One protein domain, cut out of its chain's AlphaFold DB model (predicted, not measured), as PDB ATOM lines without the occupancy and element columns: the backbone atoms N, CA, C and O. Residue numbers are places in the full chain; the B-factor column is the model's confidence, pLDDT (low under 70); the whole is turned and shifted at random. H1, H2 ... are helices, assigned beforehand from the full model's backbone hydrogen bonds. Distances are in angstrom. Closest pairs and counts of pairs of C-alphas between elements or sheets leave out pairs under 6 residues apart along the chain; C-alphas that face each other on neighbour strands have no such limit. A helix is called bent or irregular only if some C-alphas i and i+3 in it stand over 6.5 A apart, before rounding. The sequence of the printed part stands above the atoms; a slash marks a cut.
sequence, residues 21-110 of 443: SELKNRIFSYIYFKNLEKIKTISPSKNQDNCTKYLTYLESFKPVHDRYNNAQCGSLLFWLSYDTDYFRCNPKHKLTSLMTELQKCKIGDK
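Overview. This is residues 21 to 110 of the 443 residues of the protein "Variable surface protein Vir12-related" of Plasmodium vivax (strain Salvador I) (UniProt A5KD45). A long bent helix, H2, runs along much of an elongated body; H3 packs along its first arm H2a, while the kinked helix H1 spans the bend with few contacts to the two arms. Beyond H2b, the long link of residues 74 to 94 swings out at one end and folds back to H3. The printed part has 90 residues with three named helices, H1, H2 and H3 in that order, and no named strand: all helix. It is compact, with a radius of gyration of the C-alphas of 13.9 A and spans of 43 by 27 by 18 A.

Along the chain. Find C-alpha 21 at (316.523, 190.206, 208.129); from there H1 runs over residues 21 to 42, 29.6 A. It is irregular, C-alphas 34 and 37 being 7.4 A apart, with a kink of 49 degrees near residue 36. H2, residues 48 to 73, was assigned as one helix by its hydrogen bonds but is bent: C-alphas 60 and 63 are 7.1 A apart. Its arms are H2a, residues 48 to 60, 18.5 A, and H2b, residues 63 to 73, 14.8 A. H3, residues 95 to 107, runs 18.7 A to C-alpha 107 at (322.454, 205.180, 178.659).

Arrangement. H1 and H2a form a helical hairpin and only just touch, with 3 pairs of C-alphas within 8 A; the closest are those of Ile 42 and Cys 51, 6.8 A. Residues 39 to 42 alone of H1 touch H2a, at a shallow tilt of 30 degrees, opposite ways. With residues 25 to 29 alone, H1 only just touches H2b, with 3 pairs within 8 A, about perpendicular at 85 degrees; the closest C-alphas are those of Asn 25 and Val 64, 6.3 A. The arms stand at a steep tilt of 61 degrees. H2a and H3 touch, the closest C-alphas being those of Gln 48 and Lys 106, 4.9 A, at a shallow tilt of 33 degrees, only just short of steep, opposite ways. H1 and H3 are close but not clearly touching, the closest C-alphas being those of Lys 40 and Leu 98, 7.3 A. Every O i to N i+4 pair is within hydrogen-bond range in H2a, H2b and H3, and 16 of 18 in H1.

Size, cuts and confidence. The C-alphas farthest apart are those of Leu 80 and Lys 110, 44.0 A. The printed part has no cut; the link from H1 to H2 is tight, that from H2 to H3 long. Look for pLDDT under 70 at residues 74 to 83, 91 to 93 and 108 to 110.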
ATOM      1  N   SER A  21     316.942 189.399 209.285       80.50
ATOM      2  CA  SER A  21     316.523 190.206 208.129       80.50
ATOM      3  C   SER A  21     316.564 191.715 208.401       80.50
ATOM      4  O   SER A  21     316.937 192.492 207.526       80.50
ATOM      5  N   GLU A  22     316.259 192.143 209.626       85.25
ATOM      6  CA  GLU A  22     316.373 193.540 210.047       85.25
ATOM      7  C   GLU A  22     317.848 193.961 210.174       85.25
ATOM      8  O   GLU A  22     318.200 195.068 209.774       85.25
ATOM      9  N   LEU A  23     318.741 193.068 210.620       82.81
ATOM     10  CA  LEU A  23     320.187 193.320 210.606       82.81
ATOM     11  C   LEU A  23     320.738 193.458 209.172       82.81
ATOM     12  O   LEU A  23     321.469 194.409 208.898       82.81
ATOM     13  N   LYS A  24     320.333 192.583 208.237       83.69
ATOM     14  CA  LYS A  24     320.684 192.703 206.805       83.69
ATOM     15  C   LYS A  24     320.227 194.046 206.215       83.69
ATOM     16  O   LYS A  24     321.012 194.730 205.561       83.69
ATOM     17  N   ASN A  25     319.000 194.475 206.520       85.25
ATOM     18  CA  ASN A  25     318.465 195.770 206.087       85.25
ATOM     19  C   ASN A  25     319.283 196.965 206.619       85.25
ATOM     20  O   ASN A  25     319.568 197.902 205.867       85.25
ATOM     21  N   ARG A  26     319.719 196.918 207.887       85.12
ATOM     22  CA  ARG A  26     320.608 197.935 208.482       85.12
ATOM     23  C   ARG A  26     321.973 197.984 207.789       85.12
ATOM     24  O   ARG A  26     322.472 199.078 207.531       85.12
ATOM     25  N   ILE A  27     322.543 196.827 207.441       83.69
ATOM     26  CA  ILE A  27     323.814 196.728 206.703       83.69
ATOM     27  C   ILE A  27     323.681 197.351 205.306       83.69
ATOM     28  O   ILE A  27     324.496 198.204 204.952       83.69
ATOM     29  N   PHE A  28     322.629 197.024 204.543       83.38
ATOM     30  CA  PHE A  28     322.388 197.668 203.244       83.38
ATOM     31  C   PHE A  28     322.240 199.189 203.370       83.38
ATOM     32  O   PHE A  28     322.846 199.922 202.590       83.38
ATOM     33  N   SER A  29     321.517 199.670 204.385       86.19
ATOM     34  CA  SER A  29     321.367 201.104 204.646       86.19
ATOM     35  C   SER A  29     322.705 201.791 204.955       86.19
ATOM     36  O   SER A  29     323.029 202.824 204.366       86.19
ATOM     37  N   TYR A  30     323.539 201.182 205.803       82.81
ATOM     38  CA  TYR A  30     324.886 201.679 206.090       82.81
ATOM     39  C   TYR A  30     325.770 201.735 204.829       82.81
ATOM     40  O   TYR A  30     326.429 202.749 204.579       82.81
ATOM     41  N   ILE A  31     325.752 200.683 203.999       82.69
ATOM     42  CA  ILE A  31     326.497 200.625 202.729       82.69
ATOM     43  C   ILE A  31     326.026 201.728 201.767       82.69
ATOM     44  O   ILE A  31     326.871 202.357 201.120       82.69
ATOM     45  N   TYR A  32     324.723 202.026 201.720       84.38
ATOM     46  CA  TYR A  32     324.172 203.109 200.904       84.38
ATOM     47  C   TYR A  32     324.727 204.463 201.349       84.38
ATOM     48  O   TYR A  32     325.394 205.137 200.561       84.38
ATOM     49  N   PHE A  33     324.538 204.838 202.620       83.00
ATOM     50  CA  PHE A  33     325.000 206.137 203.124       83.00
ATOM     51  C   PHE A  33     326.528 206.294 203.039       83.00
ATOM     52  O   PHE A  33     327.003 207.391 202.741       83.00
ATOM     53  N   LYS A  34     327.300 205.211 203.211       84.25
ATOM     54  CA  LYS A  34     328.769 205.214 203.088       84.25
ATOM     55  C   LYS A  34     329.271 205.399 201.650       84.25
ATOM     56  O   LYS A  34     330.332 205.988 201.455       84.25
ATOM     57  N   ASN A  35     328.549 204.900 200.645       81.38
ATOM     58  CA  ASN A  35     328.944 205.039 199.236       81.38
ATOM     59  C   ASN A  35     328.264 206.221 198.522       81.38
ATOM     60  O   ASN A  35     328.669 206.564 197.414       81.38
ATOM     61  N   LEU A  36     327.294 206.884 199.159       83.00
ATOM     62  CA  LEU A  36     326.479 207.973 198.604       83.00
ATOM     63  C   LEU A  36     327.314 209.092 197.943       83.00
ATOM     64  O   LEU A  36     326.938 209.602 196.890       83.00
ATOM     65  N   GLU A  37     328.470 209.446 198.512       82.94
ATOM     66  CA  GLU A  37     329.402 210.411 197.904       82.94
ATOM     67  C   GLU A  37     330.068 209.871 196.632       82.94
ATOM     68  O   GLU A  37     330.030 210.542 195.603       82.94
ATOM     69  N   LYS A  38     330.587 208.633 196.657       83.19
ATOM     70  CA  LYS A  38     331.173 207.979 195.472       83.19
ATOM     71  C   LYS A  38     330.167 207.908 194.323       83.19
ATOM     72  O   LYS A  38     330.519 208.185 193.182       83.19
ATOM     73  N   ILE A  39     328.914 207.564 194.631       79.31
ATOM     74  CA  ILE A  39     327.851 207.427 193.628       79.31
ATOM     75  C   ILE A  39     327.570 208.780 192.958       79.31
ATOM     76  O   ILE A  39     327.487 208.821 191.737       79.31
ATOM     77  N   LYS A  40     327.537 209.894 193.708       84.44
ATOM     78  CA  LYS A  40     327.436 211.258 193.139       84.44
ATOM     79  C   LYS A  40     328.648 211.670 192.295       84.44
ATOM     80  O   LYS A  40     328.512 212.490 191.398       84.44
ATOM     81  N   THR A  41     329.846 211.165 192.595       83.94
ATOM     82  CA  THR A  41     331.042 211.412 191.765       83.94
ATOM     83  C   THR A  41     331.023 210.577 190.480       83.94
ATOM     84  O   THR A  41     331.585 210.987 189.468       83.94
ATOM     85  N   ILE A  42     330.358 209.419 190.506       79.75
ATOM     86  CA  ILE A  42     330.275 208.473 189.387       79.75
ATOM     87  C   ILE A  42     329.048 208.733 188.495       79.75
ATOM     88  O   ILE A  42     329.139 208.498 187.292       79.75
ATOM     89  N   SER A  43     327.947 209.281 189.019       77.38
ATOM     90  CA  SER A  43     326.736 209.585 188.242       77.38
ATOM     91  C   SER A  43     326.911 210.598 187.086       77.38
ATOM     92  O   SER A  43     326.236 210.410 186.075       77.38
ATOM     93  N   PRO A  44     327.829 211.595 187.123       77.50
ATOM     94  CA  PRO A  44     328.186 212.411 185.954       77.50
ATOM     95  C   PRO A  44     329.355 211.834 185.127       77.50
ATOM     96  O   PRO A  44     329.822 212.478 184.187       77.50
ATOM     97  N   SER A  45     329.894 210.665 185.490       72.81
ATOM     98  CA  SER A  45     331.003 210.038 184.762       72.81
ATOM     99  C   SER A  45     330.508 209.274 183.530       72.81
ATOM    100  O   SER A  45     329.341 208.915 183.429       72.81
ATOM    101  N   LYS A  46     331.413 208.950 182.601       71.81
ATOM    102  CA  LYS A  46     331.104 208.099 181.434       71.81
ATOM    103  C   LYS A  46     331.322 206.601 181.698       71.81
ATOM    104  O   LYS A  46     331.450 205.825 180.754       71.81
ATOM    105  N   ASN A  47     331.423 206.181 182.963       78.25
ATOM    106  CA  ASN A  47     331.720 204.795 183.319       78.25
ATOM    107  C   ASN A  47     330.429 203.960 183.438       78.25
ATOM    108  O   ASN A  47     329.848 203.809 184.515       78.25
ATOM    109  N   GLN A  48     329.988 203.436 182.292       81.12
ATOM    110  CA  GLN A  48     328.720 202.721 182.131       81.12
ATOM    111  C   GLN A  48     328.601 201.480 183.040       81.12
ATOM    112  O   GLN A  48     327.516 201.206 183.562       81.12
ATOM    113  N   ASP A  49     329.708 200.773 183.282       79.50
ATOM    114  CA  ASP A  49     329.747 199.553 184.097       79.50
ATOM    115  C   ASP A  49     329.536 199.864 185.582       79.50
ATOM    116  O   ASP A  49     328.649 199.293 186.221       79.50
ATOM    117  N   ASN A  50     330.277 200.839 186.128       78.12
ATOM    118  CA  ASN A  50     330.073 201.293 187.504       78.12
ATOM    119  C   ASN A  50     328.665 201.871 187.692       78.12
ATOM    120  O   ASN A  50     328.010 201.565 188.687       78.12
ATOM    121  N   CYS A  51     328.163 202.657 186.735       84.19
ATOM    122  CA  CYS A  51     326.798 203.175 186.809       84.19
ATOM    123  C   CYS A  51     325.738 202.066 186.763       84.19
ATOM    124  O   CYS A  51     324.739 202.161 187.473       84.19
ATOM    125  N   THR A  52     325.968 200.988 186.006       85.50
ATOM    126  CA  THR A  52     325.092 199.807 186.008       85.50
ATOM    127  C   THR A  52     325.143 199.078 187.350       85.50
ATOM    128  O   THR A  52     324.087 198.828 187.927       85.50
ATOM    129  N   LYS A  53     326.341 198.834 187.902       87.00
ATOM    130  CA  LYS A  53     326.527 198.207 189.222       87.00
ATOM    131  C   LYS A  53     325.829 198.989 190.339       87.00
ATOM    132  O   LYS A  53     325.094 198.406 191.135       87.00
ATOM    133  N   TYR A  54     326.012 200.311 190.387       84.69
ATOM    134  CA  TYR A  54     325.336 201.139 191.388       84.69
ATOM    135  C   TYR A  54     323.826 201.238 191.148       84.69
ATOM    136  O   TYR A  54     323.087 201.245 192.127       84.69
ATOM    137  N   LEU A  55     323.344 201.265 189.899       87.50
ATOM    138  CA  LEU A  55     321.903 201.282 189.624       87.50
ATOM    139  C   LEU A  55     321.225 200.011 190.157       87.50
ATOM    140  O   LEU A  55     320.278 200.125 190.929       87.50
ATOM    141  N   THR A  56     321.763 198.830 189.839       87.69
ATOM    142  CA  THR A  56     321.246 197.535 190.320       87.69
ATOM    143  C   THR A  56     321.279 197.435 191.850       87.69
ATOM    144  O   THR A  56     320.324 196.963 192.467       87.69
ATOM    145  N   TYR A  57     322.331 197.958 192.491       86.38
ATOM    146  CA  TYR A  57     322.393 198.072 193.951       86.38
ATOM    147  C   TYR A  57     321.304 198.999 194.532       86.38
ATOM    148  O   TYR A  57     320.672 198.663 195.534       86.38
ATOM    149  N   LEU A  58     321.043 200.159 193.917       87.44
ATOM    150  CA  LEU A  58     319.977 201.056 194.380       87.44
ATOM    151  C   LEU A  58     318.574 200.489 194.110       87.44
ATOM    152  O   LEU A  58     317.665 200.743 194.900       87.44
ATOM    153  N   GLU A  59     318.391 199.712 193.040       87.88
ATOM    154  CA  GLU A  59     317.145 198.994 192.740       87.88
ATOM    155  C   GLU A  59     316.824 197.958 193.828       87.88
ATOM    156  O   GLU A  59     315.701 197.954 194.339       87.88
ATOM    157  N   SER A  60     317.805 197.154 194.262       86.88
ATOM    158  CA  SER A  60     317.616 196.181 195.351       86.88
ATOM    159  C   SER A  60     317.449 196.838 196.729       86.88
ATOM    160  O   SER A  60     316.661 196.366 197.550       86.88
ATOM    161  N   PHE A  61     318.124 197.967 196.982       86.81
ATOM    162  CA  PHE A  61     317.995 198.709 198.239       86.81
ATOM    163  C   PHE A  61     316.678 199.500 198.356       86.81
ATOM    164  O   PHE A  61     316.193 199.719 199.468       86.81
ATOM    165  N   LYS A  62     316.059 199.906 197.240       90.19
ATOM    166  CA  LYS A  62     314.843 200.738 197.216       90.19
ATOM    167  C   LYS A  62     313.710 200.298 198.164       90.19
ATOM    168  O   LYS A  62     313.269 201.147 198.938       90.19
ATOM    169  N   PRO A  63     313.232 199.037 198.187       88.75
ATOM    170  CA  PRO A  63     312.177 198.631 199.124       88.75
ATOM    171  C   PRO A  63     312.587 198.771 200.601       88.75
ATOM    172  O   PRO A  63     311.746 199.084 201.444       88.75
ATOM    173  N   VAL A  64     313.874 198.594 200.923       88.69
ATOM    174  CA  VAL A  64     314.415 198.785 202.280       88.69
ATOM    175  C   VAL A  64     314.484 200.273 202.629       88.69
ATOM    176  O   VAL A  64     314.025 200.674 203.701       88.69
ATOM    177  N   HIS A  65     314.989 201.098 201.707       88.12
ATOM    178  CA  HIS A  65     315.007 202.554 201.831       88.12
ATOM    179  C   HIS A  65     313.605 203.119 202.057       88.12
ATOM    180  O   HIS A  65     313.394 203.867 203.007       88.12
ATOM    181  N   ASP A  66     312.640 202.753 201.213       88.56
ATOM    182  CA  ASP A  66     311.294 203.323 201.253       88.56
ATOM    183  C   ASP A  66     310.538 202.857 202.514       88.56
ATOM    184  O   ASP A  66     309.836 203.654 203.142       88.56
ATOM    185  N   ARG A  67     310.769 201.616 202.981       87.75
ATOM    186  CA  ARG A  67     310.295 201.124 204.290       87.75
ATOM    187  C   ARG A  67     310.850 201.956 205.452       87.75
ATOM    188  O   ARG A  67     310.073 202.371 206.310       87.75
ATOM    189  N   TYR A  68     312.160 202.215 205.490       86.31
ATOM    190  CA  TYR A  68     312.766 203.018 206.559       86.31
ATOM    191  C   TYR A  68     312.398 204.500 206.472       86.31
ATOM    192  O   TYR A  68     312.056 205.088 207.495       86.31
ATOM    193  N   ASN A  69     312.370 205.087 205.276       85.31
ATOM    194  CA  ASN A  69     311.932 206.463 205.057       85.31
ATOM    195  C   ASN A  69     310.498 206.673 205.560       85.31
ATOM    196  O   ASN A  69     310.228 207.636 206.270       85.31
ATOM    197  N   ASN A  70     309.581 205.754 205.250       82.12
ATOM    198  CA  ASN A  70     308.193 205.879 205.691       82.12
ATOM    199  C   ASN A  70     308.047 205.663 207.208       82.12
ATOM    200  O   ASN A  70     307.268 206.367 207.842       82.12
ATOM    201  N   ALA A  71     308.824 204.752 207.806       81.94
ATOM    202  CA  ALA A  71     308.774 204.479 209.244       81.94
ATOM    203  C   ALA A  71     309.466 205.546 210.119       81.94
ATOM    204  O   ALA A  71     308.988 205.831 211.214       81.94
ATOM    205  N   GLN A  72     310.586 206.119 209.663       79.62
ATOM    206  CA  GLN A  72     311.415 207.053 210.445       79.62
ATOM    207  C   GLN A  72     311.207 208.523 210.059       79.62
ATOM    208  O   GLN A  72     311.363 209.401 210.904       79.62
ATOM    209  N   CYS A  73     310.836 208.799 208.804       79.88
ATOM    210  CA  CYS A  73     310.723 210.150 208.240       79.88
ATOM    211  C   CYS A  73     309.298 210.507 207.777       79.88
ATOM    212  O   CYS A  73     309.055 211.644 207.381       79.88
ATOM    213  N   GLY A  74     308.361 209.550 207.803       66.62
ATOM    214  CA  GLY A  74     306.979 209.707 207.333       66.62
ATOM    215  C   GLY A  74     305.994 210.282 208.358       66.62
ATOM    216  O   GLY A  74     304.790 210.268 208.113       66.62
ATOM    217  N   SER A  75     306.468 210.769 209.510       62.00
ATOM    218  CA  SER A  75     305.602 211.394 210.514       62.00
ATOM    219  C   SER A  75     305.007 212.703 209.984       62.00
ATOM    220  O   SER A  75     305.740 213.563 209.497       62.00
ATOM    221  N   LEU A  76     303.689 212.902 210.145       56.06
ATOM    222  CA  LEU A  76     303.012 214.170 209.805       56.06
ATOM    223  C   LEU A  76     303.642 215.380 210.520       56.06
ATOM    224  O   LEU A  76     303.567 216.507 210.036       56.06
ATOM    225  N   LEU A  77     304.277 215.142 211.668       53.91
ATOM    226  CA  LEU A  77     305.072 216.128 212.379       53.91
ATOM    227  C   LEU A  77     306.535 215.982 211.949       53.91
ATOM    228  O   LEU A  77     307.278 215.194 212.528       53.91
ATOM    229  N   PHE A  78     306.959 216.811 210.989       51.28
ATOM    230  CA  PHE A  78     308.319 216.880 210.409       51.28
ATOM    231  C   PHE A  78     309.467 217.018 211.440       51.28
ATOM    232  O   PHE A  78     310.643 216.879 211.109       51.28
ATOM    233  N   TRP A  79     309.129 217.324 212.695       52.12
ATOM    234  CA  TRP A  79     310.033 217.470 213.837       52.12
ATOM    235  C   TRP A  79     310.256 216.173 214.633       52.12
ATOM    236  O   TRP A  79     311.245 216.094 215.363       52.12
ATOM    237  N   LEU A  80     309.361 215.185 214.481       49.16
ATOM    238  CA  LEU A  80     309.427 213.837 215.066       49.16
ATOM    239  C   LEU A  80     310.103 212.817 214.133       49.16
ATOM    240  O   LEU A  80     310.048 211.619 214.395       49.16
ATOM    241  N   SER A  81     310.722 213.262 213.039       59.41
ATOM    242  CA  SER A  81     311.564 212.394 212.217       59.41
ATOM    243  C   SER A  81     312.825 212.027 213.001       59.41
ATOM    244  O   SER A  81     313.660 212.895 213.276       59.41
ATOM    245  N   TYR A  82     312.946 210.760 213.393       63.50
ATOM    246  CA  TYR A  82     314.059 210.263 214.201       63.50
ATOM    247  C   TYR A  82     315.162 209.715 213.294       63.50
ATOM    248  O   TYR A  82     315.027 208.626 212.741       63.50
ATOM    249  N   ASP A  83     316.269 210.452 213.168       67.44
ATOM    250  CA  ASP A  83     317.503 209.902 212.601       67.44
ATOM    251  C   ASP A  83     317.985 208.726 213.465       67.44
ATOM    252  O   ASP A  83     318.118 208.852 214.684       67.44
ATOM    253  N   THR A  84     318.288 207.596 212.825       76.69
ATOM    254  CA  THR A  84     318.931 206.435 213.455       76.69
ATOM    255  C   THR A  84     320.372 206.293 212.967       76.69
ATOM    256  O   THR A  84     320.762 206.839 211.931       76.69
ATOM    257  N   ASP A  85     321.195 205.528 213.686       74.56
ATOM    258  CA  ASP A  85     322.603 205.318 213.314       74.56
ATOM    259  C   ASP A  85     322.776 204.600 211.967       74.56
ATOM    260  O   ASP A  85     323.811 204.744 211.313       74.56
ATOM    261  N   TYR A  86     321.748 203.866 211.525       77.38
ATOM    262  CA  TYR A  86     321.725 203.147 210.252       77.38
ATOM    263  C   TYR A  86     320.932 203.853 209.142       77.38
ATOM    264  O   TYR A  86     321.227 203.609 207.971       77.38
ATOM    265  N   PHE A  87     319.954 204.715 209.452       85.00
ATOM    266  CA  PHE A  87     319.149 205.426 208.451       85.00
ATOM    267  C   PHE A  87     318.872 206.881 208.859       85.00
ATOM    268  O   PHE A  87     318.475 207.152 209.989       85.00
ATOM    269  N   ARG A  88     319.079 207.826 207.927       82.12
ATOM    270  CA  ARG A  88     318.945 209.273 208.177       82.12
ATOM    271  C   ARG A  88     317.963 209.954 207.229       82.12
ATOM    272  O   ARG A  88     318.052 209.805 206.010       82.12
ATOM    273  N   CYS A  89     317.103 210.794 207.791       78.94
ATOM    274  CA  CYS A  89     316.027 211.522 207.127       78.94
ATOM    275  C   CYS A  89     316.525 212.781 206.391       78.94
ATOM    276  O   CYS A  89     316.076 213.896 206.653       78.94
ATOM    277  N   ASN A  90     317.477 212.628 205.463       70.38
ATOM    278  CA  ASN A  90     318.089 213.761 204.762       70.38
ATOM    279  C   ASN A  90     317.305 214.166 203.490       70.38
ATOM    280  O   ASN A  90     317.391 213.469 202.473       70.38
ATOM    281  N   PRO A  91     316.619 215.329 203.463       60.91
ATOM    282  CA  PRO A  91     315.790 215.734 202.325       60.91
ATOM    283  C   PRO A  91     316.592 216.071 201.058       60.91
ATOM    284  O   PRO A  91     316.013 216.121 199.973       60.91
ATOM    285  N   LYS A  92     317.910 216.307 201.164       58.38
ATOM    286  CA  LYS A  92     318.752 216.737 200.035       58.38
ATOM    287  C   LYS A  92     319.139 215.598 199.089       58.38
ATOM    288  O   LYS A  92     319.612 215.873 197.989       58.38
ATOM    289  N   HIS A  93     319.002 214.335 199.503       60.94
ATOM    290  CA  HIS A  93     319.553 213.173 198.788       60.94
ATOM    291  C   HIS A  93     318.530 212.036 198.662       60.94
ATOM    292  O   HIS A  93     318.759 210.919 199.120       60.94
ATOM    293  N   LYS A  94     317.386 212.330 198.028       72.38
ATOM    294  CA  LYS A  94     316.367 211.321 197.708       72.38
ATOM    295  C   LYS A  94     316.946 210.249 196.781       72.38
ATOM    296  O   LYS A  94     317.423 210.580 195.694       72.38
ATOM    297  N   LEU A  95     316.805 208.981 197.174       84.88
ATOM    298  CA  LEU A  95     317.242 207.805 196.410       84.88
ATOM    299  C   LEU A  95     316.829 207.872 194.927       84.88
ATOM    300  O   LEU A  95     317.646 207.647 194.039       84.88
ATOM    301  N   THR A  96     315.585 208.276 194.656       84.81
ATOM    302  CA  THR A  96     315.017 208.406 193.304       84.81
ATOM    303  C   THR A  96     315.813 209.344 192.387       84.81
ATOM    304  O   THR A  96     315.906 209.083 191.188       84.81
ATOM    305  N   SER A  97     316.416 210.413 192.927       86.62
ATOM    306  CA  SER A  97     317.256 211.336 192.143       86.62
ATOM    307  C   SER A  97     318.530 210.633 191.689       86.62
ATOM    308  O   SER A  97     318.866 210.647 190.510       86.62
ATOM    309  N   LEU A  98     319.183 209.932 192.620       85.88
ATOM    310  CA  LEU A  98     320.436 209.222 192.384       85.88
ATOM    311  C   LEU A  98     320.247 208.063 191.388       85.88
ATOM    312  O   LEU A  98     321.069 207.879 190.494       85.88
ATOM    313  N   MET A  99     319.123 207.343 191.474       87.62
ATOM    314  CA  MET A  99     318.730 206.344 190.470       87.62
ATOM    315  C   MET A  99     318.514 206.975 189.086       87.62
ATOM    316  O   MET A  99     319.005 206.445 188.096       87.62
ATOM    317  N   THR A 100     317.838 208.129 189.011       89.19
ATOM    318  CA  THR A 100     317.601 208.845 187.740       89.19
ATOM    319  C   THR A 100     318.909 209.304 187.086       89.19
ATOM    320  O   THR A 100     319.064 209.195 185.870       89.19
ATOM    321  N   GLU A 101     319.870 209.796 187.871       87.88
ATOM    322  CA  GLU A 101     321.196 210.175 187.366       87.88
ATOM    323  C   GLU A 101     321.990 208.955 186.869       87.88
ATOM    324  O   GLU A 101     322.525 208.975 185.761       87.88
ATOM    325  N   LEU A 102     322.012 207.855 187.633       87.69
ATOM    326  CA  LEU A 102     322.680 206.615 187.220       87.69
ATOM    327  C   LEU A 102     322.037 205.983 185.979       87.69
ATOM    328  O   LEU A 102     322.747 205.434 185.139       87.69
ATOM    329  N   GLN A 103     320.715 206.093 185.823       89.44
ATOM    330  CA  GLN A 103     320.010 205.645 184.624       89.44
ATOM    331  C   GLN A 103     320.445 206.449 183.387       89.44
ATOM    332  O   GLN A 103     320.682 205.853 182.337       89.44
ATOM    333  N   LYS A 104     320.642 207.771 183.516       87.44
ATOM    334  CA  LYS A 104     321.237 208.599 182.449       87.44
ATOM    335  C   LYS A 104     322.673 208.170 182.143       87.44
ATOM    336  O   LYS A 104     322.983 207.908 180.984       87.44
ATOM    337  N   CYS A 105     323.515 207.988 183.163       85.00
ATOM    338  CA  CYS A 105     324.885 207.487 182.989       85.00
ATOM    339  C   CYS A 105     324.938 206.120 182.271       85.00
ATOM    340  O   CYS A 105     325.744 205.922 181.362       85.00
ATOM    341  N   LYS A 106     324.034 205.188 182.615       82.12
ATOM    342  CA  LYS A 106     323.921 203.857 181.990       82.12
ATOM    343  C   LYS A 106     323.534 203.910 180.503       82.12
ATOM    344  O   LYS A 106     323.866 202.989 179.758       82.12
ATOM    345  N   ILE A 107     322.838 204.959 180.065       79.75
ATOM    346  CA  ILE A 107     322.454 205.180 178.659       79.75
ATOM    347  C   ILE A 107     323.542 205.976 177.907       79.75
ATOM    348  O   ILE A 107     323.767 205.750 176.710       79.75
ATOM    349  N   GLY A 108     324.238 206.870 178.618       63.59
ATOM    350  CA  GLY A 108     325.084 207.926 178.064       63.59
ATOM    351  C   GLY A 108     324.256 209.057 177.440       63.59
ATOM    352  O   GLY A 108     323.046 208.928 177.258       63.59
ATOM    353  N   ASP A 109     324.907 210.154 177.041       55.78
ATOM    354  CA  ASP A 109     324.265 211.348 176.451       55.78
ATOM    355  C   ASP A 109     323.750 211.141 175.003       55.78
ATOM    356  O   ASP A 109     323.857 212.015 174.138       55.78
ATOM    357  N   LYS A 110     323.183 209.966 174.705       53.22
ATOM    358  CA  LYS A 110     322.707 209.557 173.372       53.22
ATOM    359  C   LYS A 110     321.454 210.303 172.892       53.22
ATOM    360  O   LYS A 110     321.073 210.134 171.737       53.22
TER     361      LYS A 110